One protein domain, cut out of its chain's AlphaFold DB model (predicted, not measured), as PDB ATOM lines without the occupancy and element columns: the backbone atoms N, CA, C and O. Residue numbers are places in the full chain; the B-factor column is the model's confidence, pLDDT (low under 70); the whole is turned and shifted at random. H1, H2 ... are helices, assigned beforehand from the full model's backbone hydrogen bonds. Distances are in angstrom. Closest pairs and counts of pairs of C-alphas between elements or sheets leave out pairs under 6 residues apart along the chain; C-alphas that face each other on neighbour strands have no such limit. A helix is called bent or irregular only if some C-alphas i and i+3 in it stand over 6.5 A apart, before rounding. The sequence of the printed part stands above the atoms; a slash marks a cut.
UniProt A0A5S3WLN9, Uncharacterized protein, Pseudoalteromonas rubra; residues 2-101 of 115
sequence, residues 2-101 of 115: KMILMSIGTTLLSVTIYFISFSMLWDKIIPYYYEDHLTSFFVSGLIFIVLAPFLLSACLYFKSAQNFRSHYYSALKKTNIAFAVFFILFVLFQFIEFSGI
ATOM      1  N   LYS A   2     -30.840  50.303   1.308       84.50
ATOM      2  CA  LYS A   2     -30.553  48.946   1.832       84.50
ATOM      3  C   LYS A   2     -29.921  47.971   0.818       84.50
ATOM      4  O   LYS A   2     -28.939  47.317   1.142       84.50
ATOM      5  N   MET A   3     -30.441  47.908  -0.414       81.44
ATOM      6  CA  MET A   3     -29.907  47.014  -1.462       81.44
ATOM      7  C   MET A   3     -28.480  47.371  -1.896       81.44
ATOM      8  O   MET A   3     -27.669  46.478  -2.126       81.44
ATOM      9  N   ILE A   4     -28.163  48.665  -1.966       84.06
ATOM     10  CA  ILE A   4     -26.833  49.155  -2.344       84.06
ATOM     11  C   ILE A   4     -25.831  48.812  -1.239       84.06
ATOM     12  O   ILE A   4     -24.798  48.218  -1.525       84.06
ATOM     13  N   LEU A   5     -26.174  49.095   0.022       87.44
ATOM     14  CA  LEU A   5     -25.328  48.770   1.176       87.44
ATOM     15  C   LEU A   5     -25.052  47.264   1.284       87.44
ATOM     16  O   LEU A   5     -23.907  46.866   1.467       87.44
ATOM     17  N   MET A   6     -26.073  46.419   1.099       87.88
ATOM     18  CA  MET A   6     -25.882  44.963   1.060       87.88
ATOM     19  C   MET A   6     -24.982  44.517  -0.100       87.88
ATOM     20  O   MET A   6     -24.181  43.600   0.066       87.88
ATOM     21  N   SER A   7     -25.092  45.152  -1.267       86.38
ATOM     22  CA  SER A   7     -24.267  44.828  -2.440       86.38
ATOM     23  C   SER A   7     -22.798  45.199  -2.217       86.38
ATOM     24  O   SER A   7     -21.906  44.402  -2.491       86.38
ATOM     25  N   ILE A   8     -22.541  46.373  -1.636       89.19
ATOM     26  CA  ILE A   8     -21.188  46.795  -1.254       89.19
ATOM     27  C   ILE A   8     -20.620  45.834  -0.204       89.19
ATOM     28  O   ILE A   8     -19.541  45.289  -0.403       89.19
ATOM     29  N   GLY A   9     -21.374  45.561   0.866       90.62
ATOM     30  CA  GLY A   9     -20.932  44.666   1.936       90.62
ATOM     31  C   GLY A   9     -20.620  43.251   1.444       90.62
ATOM     32  O   GLY A   9     -19.597  42.687   1.811       90.62
ATOM     33  N   THR A  10     -21.454  42.692   0.564       91.06
ATOM     34  CA  THR A  10     -21.200  41.364  -0.023       91.06
ATOM     35  C   THR A  10     -20.012  41.357  -0.979       91.06
ATOM     36  O   THR A  10     -19.270  40.387  -0.988       91.06
ATOM     37  N   THR A  11     -19.785  42.433  -1.739       92.00
ATOM     38  CA  THR A  11     -18.595  42.550  -2.602       92.00
ATOM     39  C   THR A  11     -17.319  42.625  -1.775       92.00
ATOM     40  O   THR A  11     -16.384  41.877  -2.041       92.00
ATOM     41  N   LEU A  12     -17.299  43.469  -0.737       93.75
ATOM     42  CA  LEU A  12     -16.166  43.562   0.185       93.75
ATOM     43  C   LEU A  12     -15.888  42.212   0.848       93.75
ATOM     44  O   LEU A  12     -14.745  41.774   0.879       93.75
ATOM     45  N   LEU A  13     -16.932  41.518   1.307       93.25
ATOM     46  CA  LEU A  13     -16.798  40.187   1.893       93.25
ATOM     47  C   LEU A  13     -16.180  39.183   0.907       93.25
ATOM     48  O   LEU A  13     -15.255  38.468   1.280       93.25
ATOM     49  N   SER A  14     -16.648  39.138  -0.344       93.12
ATOM     50  CA  SER A  14     -16.098  38.234  -1.363       93.12
ATOM     51  C   SER A  14     -14.652  38.553  -1.714       93.12
ATOM     52  O   SER A  14     -13.861  37.628  -1.849       93.12
ATOM     53  N   VAL A  15     -14.290  39.835  -1.823       94.31
ATOM     54  CA  VAL A  15     -12.900  40.252  -2.064       94.31
ATOM     55  C   VAL A  15     -12.007  39.836  -0.898       94.31
ATOM     56  O   VAL A  15     -10.945  39.267  -1.127       94.31
ATOM     57  N   THR A  16     -12.446  40.040   0.346       95.00
ATOM     58  CA  THR A  16     -11.688  39.626   1.533       95.00
ATOM     59  C   THR A  16     -11.526  38.108   1.599       95.00
ATOM     60  O   THR A  16     -10.418  37.624   1.813       95.00
ATOM     61  N   ILE A  17     -12.598  37.341   1.376       94.25
ATOM     62  CA  ILE A  17     -12.536  35.872   1.363       94.25
ATOM     63  C   ILE A  17     -11.614  35.384   0.247       94.25
ATOM     64  O   ILE A  17     -10.798  34.495   0.482       94.25
ATOM     65  N   TYR A  18     -11.708  35.974  -0.944       94.06
ATOM     66  CA  TYR A  18     -10.831  35.656  -2.063       94.06
ATOM     67  C   TYR A  18      -9.367  35.940  -1.732       94.06
ATOM     68  O   TYR A  18      -8.526  35.068  -1.913       94.06
ATOM     69  N   PHE A  19      -9.074  37.122  -1.187       93.94
ATOM     70  CA  PHE A  19      -7.726  37.512  -0.787       93.94
ATOM     71  C   PHE A  19      -7.133  36.557   0.252       93.94
ATOM     72  O   PHE A  19      -6.011  36.087   0.078       93.94
ATOM     73  N   ILE A  20      -7.895  36.224   1.300       92.56
ATOM     74  CA  ILE A  20      -7.462  35.276   2.333       92.56
ATOM     75  C   ILE A  20      -7.228  33.895   1.715       92.56
ATOM     76  O   ILE A  20      -6.174  33.304   1.921       92.56
ATOM     77  N   SER A  21      -8.175  33.399   0.918       90.88
ATOM     78  CA  SER A  21      -8.078  32.072   0.297       90.88
ATOM     79  C   SER A  21      -6.885  31.976  -0.647       90.88
ATOM     80  O   SER A  21      -6.145  31.000  -0.598       90.88
ATOM     81  N   PHE A  22      -6.664  33.006  -1.466       91.00
ATOM     82  CA  PHE A  22      -5.509  33.095  -2.349       91.00
ATOM     83  C   PHE A  22      -4.216  33.094  -1.531       91.00
ATOM     84  O   PHE A  22      -3.359  32.257  -1.776       91.00
ATOM     85  N   SER A  23      -4.125  33.930  -0.492       88.69
ATOM     86  CA  SER A  23      -2.946  34.025   0.385       88.69
ATOM     87  C   SER A  23      -2.629  32.724   1.132       88.69
ATOM     88  O   SER A  23      -1.468  32.444   1.395       88.69
ATOM     89  N   MET A  24      -3.639  31.918   1.473       86.56
ATOM     90  CA  MET A  24      -3.444  30.641   2.174       86.56
ATOM     91  C   MET A  24      -3.075  29.475   1.249       86.56
ATOM     92  O   MET A  24      -2.538  28.472   1.722       86.56
ATOM     93  N   LEU A  25      -3.430  29.560  -0.035       85.88
ATOM     94  CA  LEU A  25      -3.367  28.425  -0.953       85.88
ATOM     95  C   LEU A  25      -2.374  28.600  -2.098       85.88
ATOM     96  O   LEU A  25      -2.001  27.592  -2.694       85.88
ATOM     97  N   TRP A  26      -1.958  29.822  -2.431       80.81
ATOM     98  CA  TRP A  26      -1.123  30.064  -3.610       80.81
ATOM     99  C   TRP A  26       0.176  29.250  -3.569       80.81
ATOM    100  O   TRP A  26       0.449  28.541  -4.531       80.81
ATOM    101  N   ASP A  27       0.863  29.228  -2.424       76.06
ATOM    102  CA  ASP A  27       2.082  28.439  -2.191       76.06
ATOM    103  C   ASP A  27       1.880  26.928  -2.387       76.06
ATOM    104  O   ASP A  27       2.810  26.192  -2.703       76.06
ATOM    105  N   LYS A  28       0.657  26.438  -2.154       76.25
ATOM    106  CA  LYS A  28       0.333  25.005  -2.191       76.25
ATOM    107  C   LYS A  28      -0.144  24.539  -3.561       76.25
ATOM    108  O   LYS A  28       0.044  23.379  -3.909       76.25
ATOM    109  N   ILE A  29      -0.820  25.418  -4.296       75.31
ATOM    110  CA  ILE A  29      -1.545  25.068  -5.524       75.31
ATOM    111  C   ILE A  29      -0.778  25.498  -6.767       75.31
ATOM    112  O   ILE A  29      -0.901  24.851  -7.804       75.31
ATOM    113  N   ILE A  30      -0.009  26.584  -6.686       75.75
ATOM    114  CA  ILE A  30       0.703  27.148  -7.827       75.75
ATOM    115  C   ILE A  30       2.155  26.659  -7.768       75.75
ATOM    116  O   ILE A  30       2.885  27.030  -6.852       75.75
ATOM    117  N   PRO A  31       2.597  25.822  -8.725       76.50
ATOM    118  CA  PRO A  31       3.993  25.415  -8.806       76.50
ATOM    119  C   PRO A  31       4.938  26.617  -8.911       76.50
ATOM    120  O   PRO A  31       4.618  27.596  -9.582       76.50
ATOM    121  N   TYR A  32       6.137  26.494  -8.337       71.12
ATOM    122  CA  TYR A  32       7.138  27.568  -8.238       71.12
ATOM    123  C   TYR A  32       7.463  28.272  -9.573       71.12
ATOM    124  O   TYR A  32       7.710  29.470  -9.619       71.12
ATOM    125  N   TYR A  33       7.387  27.562 -10.701       72.25
ATOM    126  CA  TYR A  33       7.639  28.133 -12.030       72.25
ATOM    127  C   TYR A  33       6.510  29.040 -12.565       72.25
ATOM    128  O   TYR A  33       6.635  29.579 -13.661       72.25
ATOM    129  N   TYR A  34       5.419  29.224 -11.817       78.44
ATOM    130  CA  TYR A  34       4.336  30.161 -12.133       78.44
ATOM    131  C   TYR A  34       4.299  31.382 -11.199       78.44
ATOM    132  O   TYR A  34       3.316  32.127 -11.230       78.44
ATOM    133  N   GLU A  35       5.336  31.618 -10.387       78.12
ATOM    134  CA  GLU A  35       5.391  32.785  -9.492       78.12
ATOM    135  C   GLU A  35       5.197  34.112 -10.242       78.12
ATOM    136  O   GLU A  35       4.408  34.953  -9.809       78.12
ATOM    137  N   ASP A  36       5.785  34.256 -11.434       84.19
ATOM    138  CA  ASP A  36       5.619  35.444 -12.290       84.19
ATOM    139  C   ASP A  36       4.154  35.694 -12.703       84.19
ATOM    140  O   ASP A  36       3.756  36.808 -13.053       84.19
ATOM    141  N   HIS A  37       3.313  34.661 -12.639       85.62
ATOM    142  CA  HIS A  37       1.900  34.723 -12.991       85.62
ATOM    143  C   HIS A  37       0.972  34.883 -11.782       85.62
ATOM    144  O   HIS A  37      -0.230  35.081 -11.981       85.62
ATOM    145  N   LEU A  38       1.482  34.880 -10.542       86.19
ATOM    146  CA  LEU A  38       0.673  35.035  -9.322       86.19
ATOM    147  C   LEU A  38      -0.212  36.274  -9.366       86.19
ATOM    148  O   LEU A  38      -1.417  36.197  -9.113       86.19
ATOM    149  N   THR A  39       0.359  37.415  -9.749       88.31
ATOM    150  CA  THR A  39      -0.400  38.661  -9.881       88.31
ATOM    151  C   THR A  39      -1.500  38.533 -10.930       88.31
ATOM    152  O   THR A  39      -2.609  39.014 -10.716       88.31
ATOM    153  N   SER A  40      -1.235  37.838 -12.038       89.94
ATOM    154  CA  SER A  40      -2.231  37.614 -13.092       89.94
ATOM    155  C   SER A  40      -3.380  36.728 -12.599       89.94
ATOM    156  O   SER A  40      -4.548  37.046 -12.837       89.94
ATOM    157  N   PHE A  41      -3.079  35.667 -11.845       88.56
ATOM    158  CA  PHE A  41      -4.101  34.825 -11.222       88.56
ATOM    159  C   PHE A  41      -4.933  35.609 -10.206       88.56
ATOM    160  O   PHE A  41      -6.161  35.544 -10.252       88.56
ATOM    161  N   PHE A  42      -4.291  36.418  -9.366       91.25
ATOM    162  CA  PHE A  42      -4.988  37.255  -8.395       91.25
ATOM    163  C   PHE A  42      -5.924  38.272  -9.070       91.25
ATOM    164  O   PHE A  42      -7.108  38.378  -8.746       91.25
ATOM    165  N   VAL A  43      -5.415  38.999 -10.068       93.75
ATOM    166  CA  VAL A  43      -6.190  40.005 -10.806       93.75
ATOM    167  C   VAL A  43      -7.342  39.361 -11.578       93.75
ATOM    168  O   VAL A  43      -8.445  39.904 -11.581       93.75
ATOM    169  N   SER A  44      -7.135  38.192 -12.190       91.31
ATOM    170  CA  SER A  44      -8.208  37.500 -12.916       91.31
ATOM    171  C   SER A  44      -9.374  37.102 -12.004       91.31
ATOM    172  O   SER A  44     -10.532  37.259 -12.398       91.31
ATOM    173  N   GLY A  45      -9.109  36.696 -10.757       89.75
ATOM    174  CA  GLY A  45     -10.166  36.446  -9.776       89.75
ATOM    175  C   GLY A  45     -10.934  37.712  -9.389       89.75
ATOM    176  O   GLY A  45     -12.164  37.685  -9.338       89.75
ATOM    177  N   LEU A  46     -10.248  38.848  -9.208       93.00
ATOM    178  CA  LEU A  46     -10.909  40.136  -8.958       93.00
ATOM    179  C   LEU A  46     -11.793  40.570 -10.133       93.00
ATOM    180  O   LEU A  46     -12.929  41.005  -9.924       93.00
ATOM    181  N   ILE A  47     -11.304  40.410 -11.367       94.06
ATOM    182  CA  ILE A  47     -12.093  40.668 -12.577       94.06
ATOM    183  C   ILE A  47     -13.344  39.791 -12.569       94.06
ATOM    184  O   ILE A  47     -14.435  40.288 -12.839       94.06
ATOM    185  N   PHE A  48     -13.225  38.513 -12.205       90.75
ATOM    186  CA  PHE A  48     -14.358  37.595 -12.176       90.75
ATOM    187  C   PHE A  48     -15.435  38.008 -11.160       90.75
ATOM    188  O   PHE A  48     -16.619  37.985 -11.498       90.75
ATOM    189  N   ILE A  49     -15.044  38.454  -9.958       90.50
ATOM    190  CA  ILE A  49     -15.977  38.953  -8.926       90.50
ATOM    191  C   ILE A  49     -16.828  40.115  -9.462       90.50
ATOM    192  O   ILE A  49     -18.017  40.205  -9.161       90.50
ATOM    193  N   VAL A  50     -16.239  40.994 -10.277       90.12
ATOM    194  CA  VAL A  50     -16.935  42.159 -10.845       90.12
ATOM    195  C   VAL A  50     -17.731  41.794 -12.103       90.12
ATOM    196  O   VAL A  50     -18.868  42.238 -12.276       90.12
ATOM    197  N   LEU A  51     -17.159  40.979 -12.989       92.88
ATOM    198  CA  LEU A  51     -17.714  40.709 -14.314       92.88
ATOM    199  C   LEU A  51     -18.855  39.682 -14.280       92.88
ATOM    200  O   LEU A  51     -19.846  39.836 -14.995       92.88
ATOM    201  N   ALA A  52     -18.761  38.654 -13.432       91.00
ATOM    202  CA  ALA A  52     -19.777  37.607 -13.324       91.00
ATOM    203  C   ALA A  52     -21.192  38.142 -13.014       91.00
ATOM    204  O   ALA A  52     -22.131  37.777 -13.733       91.00
ATOM    205  N   PRO A  53     -21.406  39.029 -12.018       90.62
ATOM    206  CA  PRO A  53     -22.735  39.585 -11.775       90.62
ATOM    207  C   PRO A  53     -23.235  40.479 -12.897       90.62
ATOM    208  O   PRO A  53     -24.435  40.482 -13.180       90.62
ATOM    209  N   PHE A  54     -22.334  41.201 -13.566       91.31
ATOM    210  CA  PHE A  54     -22.685  42.010 -14.724       91.31
ATOM    211  C   PHE A  54     -23.225  41.132 -15.860       91.31
ATOM    212  O   PHE A  54     -24.347  41.350 -16.322       91.31
ATOM    213  N   LEU A  55     -22.499  40.077 -16.239       92.44
ATOM    214  CA  LEU A  55     -22.920  39.143 -17.289       92.44
ATOM    215  C   LEU A  55     -24.227  38.423 -16.937       92.44
ATOM    216  O   LEU A  55     -25.127  38.322 -17.775       92.44
ATOM    217  N   LEU A  56     -24.376  37.976 -15.686       90.19
ATOM    218  CA  LEU A  56     -25.606  37.332 -15.226       90.19
ATOM    219  C   LEU A  56     -26.800  38.294 -15.293       90.19
ATOM    220  O   LEU A  56     -27.881  37.911 -15.741       90.19
ATOM    221  N   SER A  57     -26.605  39.552 -14.900       90.19
ATOM    222  CA  SER A  57     -27.649  40.576 -14.975       90.19
ATOM    223  C   SER A  57     -28.034  40.933 -16.411       90.19
ATOM    224  O   SER A  57     -29.221  41.094 -16.688       90.19
ATOM    225  N   ALA A  58     -27.068  40.974 -17.335       89.25
ATOM    226  CA  ALA A  58     -27.320  41.180 -18.757       89.25
ATOM    227  C   ALA A  58     -28.143  40.020 -19.339       89.25
ATOM    228  O   ALA A  58     -29.166  40.250 -19.977       89.25
ATOM    229  N   CYS A  59     -27.770  38.773 -19.036       88.81
ATOM    230  CA  CYS A  59     -28.524  37.588 -19.451       88.81
ATOM    231  C   CYS A  59     -29.977  37.614 -18.939       88.81
ATOM    232  O   CYS A  59     -30.915  37.351 -19.695       88.81
ATOM    233  N   LEU A  60     -30.183  37.985 -17.670       86.19
ATOM    234  CA  LEU A  60     -31.519  38.112 -17.080       86.19
ATOM    235  C   LEU A  60     -32.328  39.257 -17.695       86.19
ATOM    236  O   LEU A  60     -33.522  39.086 -17.927       86.19
ATOM    237  N   TYR A  61     -31.686  40.382 -18.012       86.31
ATOM    238  CA  TYR A  61     -32.326  41.513 -18.680       86.31
ATOM    239  C   TYR A  61     -32.880  41.136 -20.060       86.31
ATOM    240  O   TYR A  61     -33.996  41.528 -20.393       86.31
ATOM    241  N   PHE A  62     -32.150  40.325 -20.833       85.19
ATOM    242  CA  PHE A  62     -32.627  39.834 -22.131       85.19
ATOM    243  C   PHE A  62     -33.732  38.771 -22.014       85.19
ATOM    244  O   PHE A  62     -34.539  38.638 -22.929       85.19
ATOM    245  N   LYS A  63     -33.787  38.015 -20.908       82.25
ATOM    246  CA  LYS A  63     -34.749  36.914 -20.718       82.25
ATOM    247  C   LYS A  63     -36.040  37.292 -19.997       82.25
ATOM    248  O   LYS A  63     -37.066  36.671 -20.253       82.25
ATOM    249  N   SER A  64     -35.999  38.206 -19.029       68.56
ATOM    250  CA  SER A  64     -37.084  38.366 -18.055       68.56
ATOM    251  C   SER A  64     -37.171  39.805 -17.547       68.56
ATOM    252  O   SER A  64     -36.495  40.180 -16.596       68.56
ATOM    253  N   ALA A  65     -38.039  40.596 -18.185       66.50
ATOM    254  CA  ALA A  65     -38.378  41.988 -17.867       66.50
ATOM    255  C   ALA A  65     -37.224  43.015 -17.934       66.50
ATOM    256  O   ALA A  65     -36.131  42.830 -17.395       66.50
ATOM    257  N   GLN A  66     -37.508  44.176 -18.535       76.81
ATOM    258  CA  GLN A  66     -36.550  45.268 -18.745       76.81
ATOM    259  C   GLN A  66     -36.238  46.061 -17.458       76.81
ATOM    260  O   GLN A  66     -36.457  47.267 -17.383       76.81
ATOM    261  N   ASN A  67     -35.700  45.410 -16.423       84.06
ATOM    262  CA  ASN A  67     -35.248  46.091 -15.207       84.06
ATOM    263  C   ASN A  67     -33.832  45.662 -14.795       84.06
ATOM    264  O   ASN A  67     -33.622  44.933 -13.823       84.06
ATOM    265  N   PHE A  68     -32.849  46.160 -15.551       86.00
ATOM    266  CA  PHE A  68     -31.431  45.827 -15.387       86.00
ATOM    267  C   PHE A  68     -30.928  46.091 -13.964       86.00
ATOM    268  O   PHE A  68     -30.223  45.271 -13.388       86.00
ATOM    269  N   ARG A  69     -31.337  47.212 -13.356       86.06
ATOM    270  CA  ARG A  69     -30.865  47.622 -12.027       86.06
ATOM    271  C   ARG A  69     -31.240  46.619 -10.936       86.06
ATOM    272  O   ARG A  69     -30.412  46.305 -10.085       86.06
ATOM    273  N   SER A  70     -32.479  46.126 -10.948       86.50
ATOM    274  CA  SER A  70     -32.935  45.121  -9.980       86.50
ATOM    275  C   SER A  70     -32.201  43.791 -10.176       86.50
ATOM    276  O   SER A  70     -31.688  43.206  -9.216       86.50
ATOM    277  N   HIS A  71     -32.066  43.362 -11.436       87.06
ATOM    278  CA  HIS A  71     -31.330  42.149 -11.796       87.06
ATOM    279  C   HIS A  71     -29.861  42.228 -11.405       87.06
ATOM    280  O   HIS A  71     -29.335  41.257 -10.877       87.06
ATOM    281  N   TYR A  72     -29.225  43.387 -11.574       88.69
ATOM    282  CA  TYR A  72     -27.833  43.612 -11.206       88.69
ATOM    283  C   TYR A  72     -27.591  43.432  -9.707       88.69
ATOM    284  O   TYR A  72     -26.744  42.632  -9.326       88.69
ATOM    285  N   TYR A  73     -28.361  44.092  -8.834       88.62
ATOM    286  CA  TYR A  73     -28.164  43.933  -7.385       88.62
ATOM    287  C   TYR A  73     -28.475  42.514  -6.894       88.62
ATOM    288  O   TYR A  73     -27.803  42.001  -5.999       88.62
ATOM    289  N   SER A  74     -29.481  41.864  -7.484       88.00
ATOM    290  CA  SER A  74     -29.822  40.475  -7.167       88.00
ATOM    291  C   SER A  74     -28.723  39.507  -7.617       88.00
ATOM    292  O   SER A  74     -28.301  38.652  -6.836       88.00
ATOM    293  N   ALA A  75     -28.227  39.673  -8.847       90.12
ATOM    294  CA  ALA A  75     -27.125  38.900  -9.403       90.12
ATOM    295  C   ALA A  75     -25.863  39.082  -8.561       90.12
ATOM    296  O   ALA A  75     -25.328  38.090  -8.089       90.12
ATOM    297  N   LEU A  76     -25.475  40.326  -8.276       91.56
ATOM    298  CA  LEU A  76     -24.311  40.678  -7.463       91.56
ATOM    299  C   LEU A  76     -24.333  40.015  -6.094       91.56
ATOM    300  O   LEU A  76     -23.363  39.367  -5.711       91.56
ATOM    301  N   LYS A  77     -25.459  40.076  -5.379       89.19
ATOM    302  CA  LYS A  77     -25.582  39.370  -4.101       89.19
ATOM    303  C   LYS A  77     -25.392  37.856  -4.270       89.19
ATOM    304  O   LYS A  77     -24.674  37.245  -3.483       89.19
ATOM    305  N   LYS A  78     -26.054  37.242  -5.255       89.00
ATOM    306  CA  LYS A  78     -26.023  35.784  -5.459       89.00
ATOM    307  C   LYS A  78     -24.646  35.291  -5.896       89.00
ATOM    308  O   LYS A  78     -24.169  34.312  -5.334       89.00
ATOM    309  N   THR A  79     -24.007  35.963  -6.850       92.44
ATOM    310  CA  THR A  79     -22.677  35.594  -7.350       92.44
ATOM    311  C   THR A  79     -21.626  35.770  -6.271       92.44
ATOM    312  O   THR A  79     -20.830  34.865  -6.073       92.44
ATOM    313  N   ASN A  80     -21.660  36.871  -5.518       90.50
ATOM    314  CA  ASN A  80     -20.682  37.134  -4.465       90.50
ATOM    315  C   ASN A  80     -20.787  36.112  -3.329       90.50
ATOM    316  O   ASN A  80     -19.770  35.580  -2.884       90.50
ATOM    317  N   ILE A  81     -22.010  35.765  -2.906       89.19
ATOM    318  CA  ILE A  81     -22.227  34.701  -1.915       89.19
ATOM    319  C   ILE A  81     -21.775  33.344  -2.466       89.19
ATOM    320  O   ILE A  81     -21.067  32.625  -1.769       89.19
ATOM    321  N   ALA A  82     -22.142  32.996  -3.703       90.88
ATOM    322  CA  ALA A  82     -21.728  31.734  -4.317       90.88
ATOM    323  C   ALA A  82     -20.200  31.625  -4.420       90.88
ATOM    324  O   ALA A  82     -19.635  30.590  -4.088       90.88
ATOM    325  N   PHE A  83     -19.534  32.713  -4.810       90.81
ATOM    326  CA  PHE A  83     -18.081  32.801  -4.887       90.81
ATOM    327  C   PHE A  83     -17.445  32.650  -3.504       90.81
ATOM    328  O   PHE A  83     -16.568  31.817  -3.319       90.81
ATOM    329  N   ALA A  84     -17.935  33.383  -2.500       89.94
ATOM    330  CA  ALA A  84     -17.462  33.265  -1.123       89.94
ATOM    331  C   ALA A  84     -17.580  31.827  -0.591       89.94
ATOM    332  O   ALA A  84     -16.618  31.291  -0.048       89.94
ATOM    333  N   VAL A  85     -18.737  31.186  -0.790       91.94
ATOM    334  CA  VAL A  85     -18.964  29.792  -0.385       91.94
ATOM    335  C   VAL A  85     -18.028  28.846  -1.135       91.94
ATOM    336  O   VAL A  85     -17.425  27.985  -0.503       91.94
ATOM    337  N   PHE A  86     -17.861  29.022  -2.448       92.56
ATOM    338  CA  PHE A  86     -16.935  28.222  -3.247       92.56
ATOM    339  C   PHE A  86     -15.503  28.300  -2.704       92.56
ATOM    340  O   PHE A  86     -14.895  27.261  -2.480       92.56
ATOM    341  N   PHE A  87     -14.988  29.500  -2.420       89.75
ATOM    342  CA  PHE A  87     -13.634  29.664  -1.880       89.75
ATOM    343  C   PHE A  87     -13.479  29.081  -0.476       89.75
ATOM    344  O   PHE A  87     -12.486  28.410  -0.211       89.75
ATOM    345  N   ILE A  88     -14.472  29.255   0.405       89.81
ATOM    346  CA  ILE A  88     -14.463  28.627   1.735       89.81
ATOM    347  C   ILE A  88     -14.400  27.100   1.606       89.81
ATOM    348  O   ILE A  88     -13.565  26.464   2.244       89.81
ATOM    349  N   LEU A  89     -15.256  26.507   0.768       90.50
ATOM    350  CA  LEU A  89     -15.275  25.059   0.547       90.50
ATOM    351  C   LEU A  89     -13.978  24.564  -0.095       90.50
ATOM    352  O   LEU A  89     -13.465  23.524   0.303       90.50
ATOM    353  N   PHE A  90     -13.431  25.317  -1.046       88.06
ATOM    354  CA  PHE A  90     -12.174  24.994  -1.708       88.06
ATOM    355  C   PHE A  90     -10.998  24.982  -0.723       88.06
ATOM    356  O   PHE A  90     -10.223  24.031  -0.708       88.06
ATOM    357  N   VAL A  91     -10.909  25.984   0.159       87.38
ATOM    358  CA  VAL A  91      -9.910  26.020   1.237       87.38
ATOM    359  C   VAL A  91     -10.083  24.827   2.176       87.38
ATOM    360  O   VAL A  91      -9.116  24.113   2.426       87.38
ATOM    361  N   LEU A  92     -11.301  24.567   2.663       87.56
ATOM    362  CA  LEU A  92     -11.567  23.435   3.561       87.56
ATOM    363  C   LEU A  92     -11.190  22.092   2.927       87.56
ATOM    364  O   LEU A  92     -10.565  21.263   3.583       87.56
ATOM    365  N   PHE A  93     -11.522  21.898   1.651       86.56
ATOM    366  CA  PHE A  93     -11.164  20.702   0.898       86.56
ATOM    367  C   PHE A  93      -9.644  20.501   0.834       86.56
ATOM    368  O   PHE A  93      -9.157  19.427   1.179       86.56
ATOM    369  N   GLN A  94      -8.891  21.552   0.498       83.62
ATOM    370  CA  GLN A  94      -7.426  21.502   0.448       83.62
ATOM    371  C   GLN A  94      -6.800  21.193   1.814       83.62
ATOM    372  O   GLN A  94      -5.814  20.463   1.891       83.62
ATOM    373  N   PHE A  95      -7.373  21.700   2.911       80.00
ATOM    374  CA  PHE A  95      -6.918  21.355   4.261       80.00
ATOM    375  C   PHE A  95      -7.204  19.892   4.631       80.00
ATOM    376  O   PHE A  95      -6.356  19.255   5.258       80.00
ATOM    377  N   ILE A  96      -8.359  19.349   4.232       79.75
ATOM    378  CA  ILE A  96      -8.720  17.949   4.491       79.75
ATOM    379  C   ILE A  96      -7.804  17.000   3.708       79.75
ATOM    380  O   ILE A  96      -7.232  16.097   4.319       79.75
ATOM    381  N   GLU A  97      -7.595  17.221   2.406       66.69
ATOM    382  CA  GLU A  97      -6.676  16.394   1.604       66.69
ATOM    383  C   GLU A  97      -5.248  16.427   2.163       66.69
ATOM    384  O   GLU A  97      -4.630  15.374   2.322       66.69
ATOM    385  N   PHE A  98      -4.748  17.597   2.575       56.34
ATOM    386  CA  PHE A  98      -3.427  17.681   3.202       56.34
ATOM    387  C   PHE A  98      -3.353  16.917   4.530       56.34
ATOM    388  O   PHE A  98      -2.345  16.272   4.805       56.34
ATOM    389  N   SER A  99      -4.410  16.942   5.348       56.12
ATOM    390  CA  SER A  99      -4.441  16.187   6.609       56.12
ATOM    391  C   SER A  99      -4.515  14.665   6.416       56.12
ATOM    392  O   SER A  99      -4.057  13.929   7.284       56.12
ATOM    393  N   GLY A 100      -5.036  14.194   5.274       49.03
ATOM    394  CA  GLY A 100      -5.120  12.769   4.925       49.03
ATOM    395  C   GLY A 100      -3.903  12.214   4.173       49.03
ATOM    396  O   GLY A 100      -3.692  11.004   4.164       49.03
ATOM    397  N   ILE A 101      -3.078  13.070   3.560       48.84
ATOM    398  CA  ILE A 101      -1.848  12.655   2.856       48.84
ATOM    399  C   ILE A 101      -0.641  12.566   3.813       48.84
ATOM    400  O   ILE A 101       0.295  11.813   3.552       48.84
TER     401      ILE A 101
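What this domain is: This is residues 2 to 101 of the 115 residues of an uncharacterized protein of Pseudoalteromonas rubra (UniProt A0A5S3WLN9). Three long helices make a loose up-and-down bundle, each running against the one before it in the chain. H1 and H3 run the same way, side by side, while H2 runs back against both, packing on H1 with its residues 38 to 49 and on H3 with its residues 49 to 61. The printed part has 100 residues, with three named helices in the order H1, H2, H3 and no named strand; the class is all helix. The whole is loose, with a radius of gyration of the C-alphas of 16.1 A, and elongated, spanning 51 by 27 by 24 A along its three main axes.

How they stand to each other: H1, residues 2 to 29, and H2, residues 32 to 63, form a helical hairpin. They touch at a shallow tilt of 29 degrees, opposite ways; their closest C-alphas, those of Val 15 and Leu 46, are 7.2 A apart. H2 touches H1 with residues 38 to 49 alone. H3, residues 68 to 101, forms a second helical hairpin with H2. These two touch and run opposite ways at a steep tilt of 36 degrees, only just beyond shallow, and their closest C-alphas, those of Pro 53 and Leu 76, are 4.7 A apart. Here residues 49 to 61 of H2 alone touch H3, and residues 68 to 83 of H3 alone touch H2. H1 and H3 touch with 26 pairs of C-alphas within 8 A, at a shallow tilt of 26 degrees, the same way; their closest C-alphas, those of Ser 14 and Ala 84, are 5.2 A apart. With 2 of the 3 touching pairs at a shallow tilt, the helix packing is mostly aligned, but only just. Every O i to N i+4 pair is within hydrogen-bond range in H3, against 22 of 24 in H1 and 22 of 28 in H2.

Where its parts are: H1 begins at C-alpha 2 (-30.553, 48.946, 1.832) and is 38.3 A long from first to last C-alpha. It has a kink of 37 degrees near residue 23 and is irregular, C-alphas 24 and 27 being 7.4 A apart. H2 begins at C-alpha 32 (7.138, 27.568, -8.238) and is 44.7 A long. It has a kink of 48 degrees near residue 39 and is irregular, C-alphas 33 and 36 being 7.6 A apart. H3, the longest helix with 34 residues, is 48.0 A long and ends at C-alpha 101 (-1.848, 12.655, 2.856).

The domain as a whole: The two C-alphas farthest apart, those of Gln 66 and Ile 101, are 52.3 A apart. The printed part has no cut, and both links, H1 to H2 and H2 to H3, are tight. The mean pLDDT of the printed part is 85.6; residues 64 to 65 and 97 to 101 are under 70.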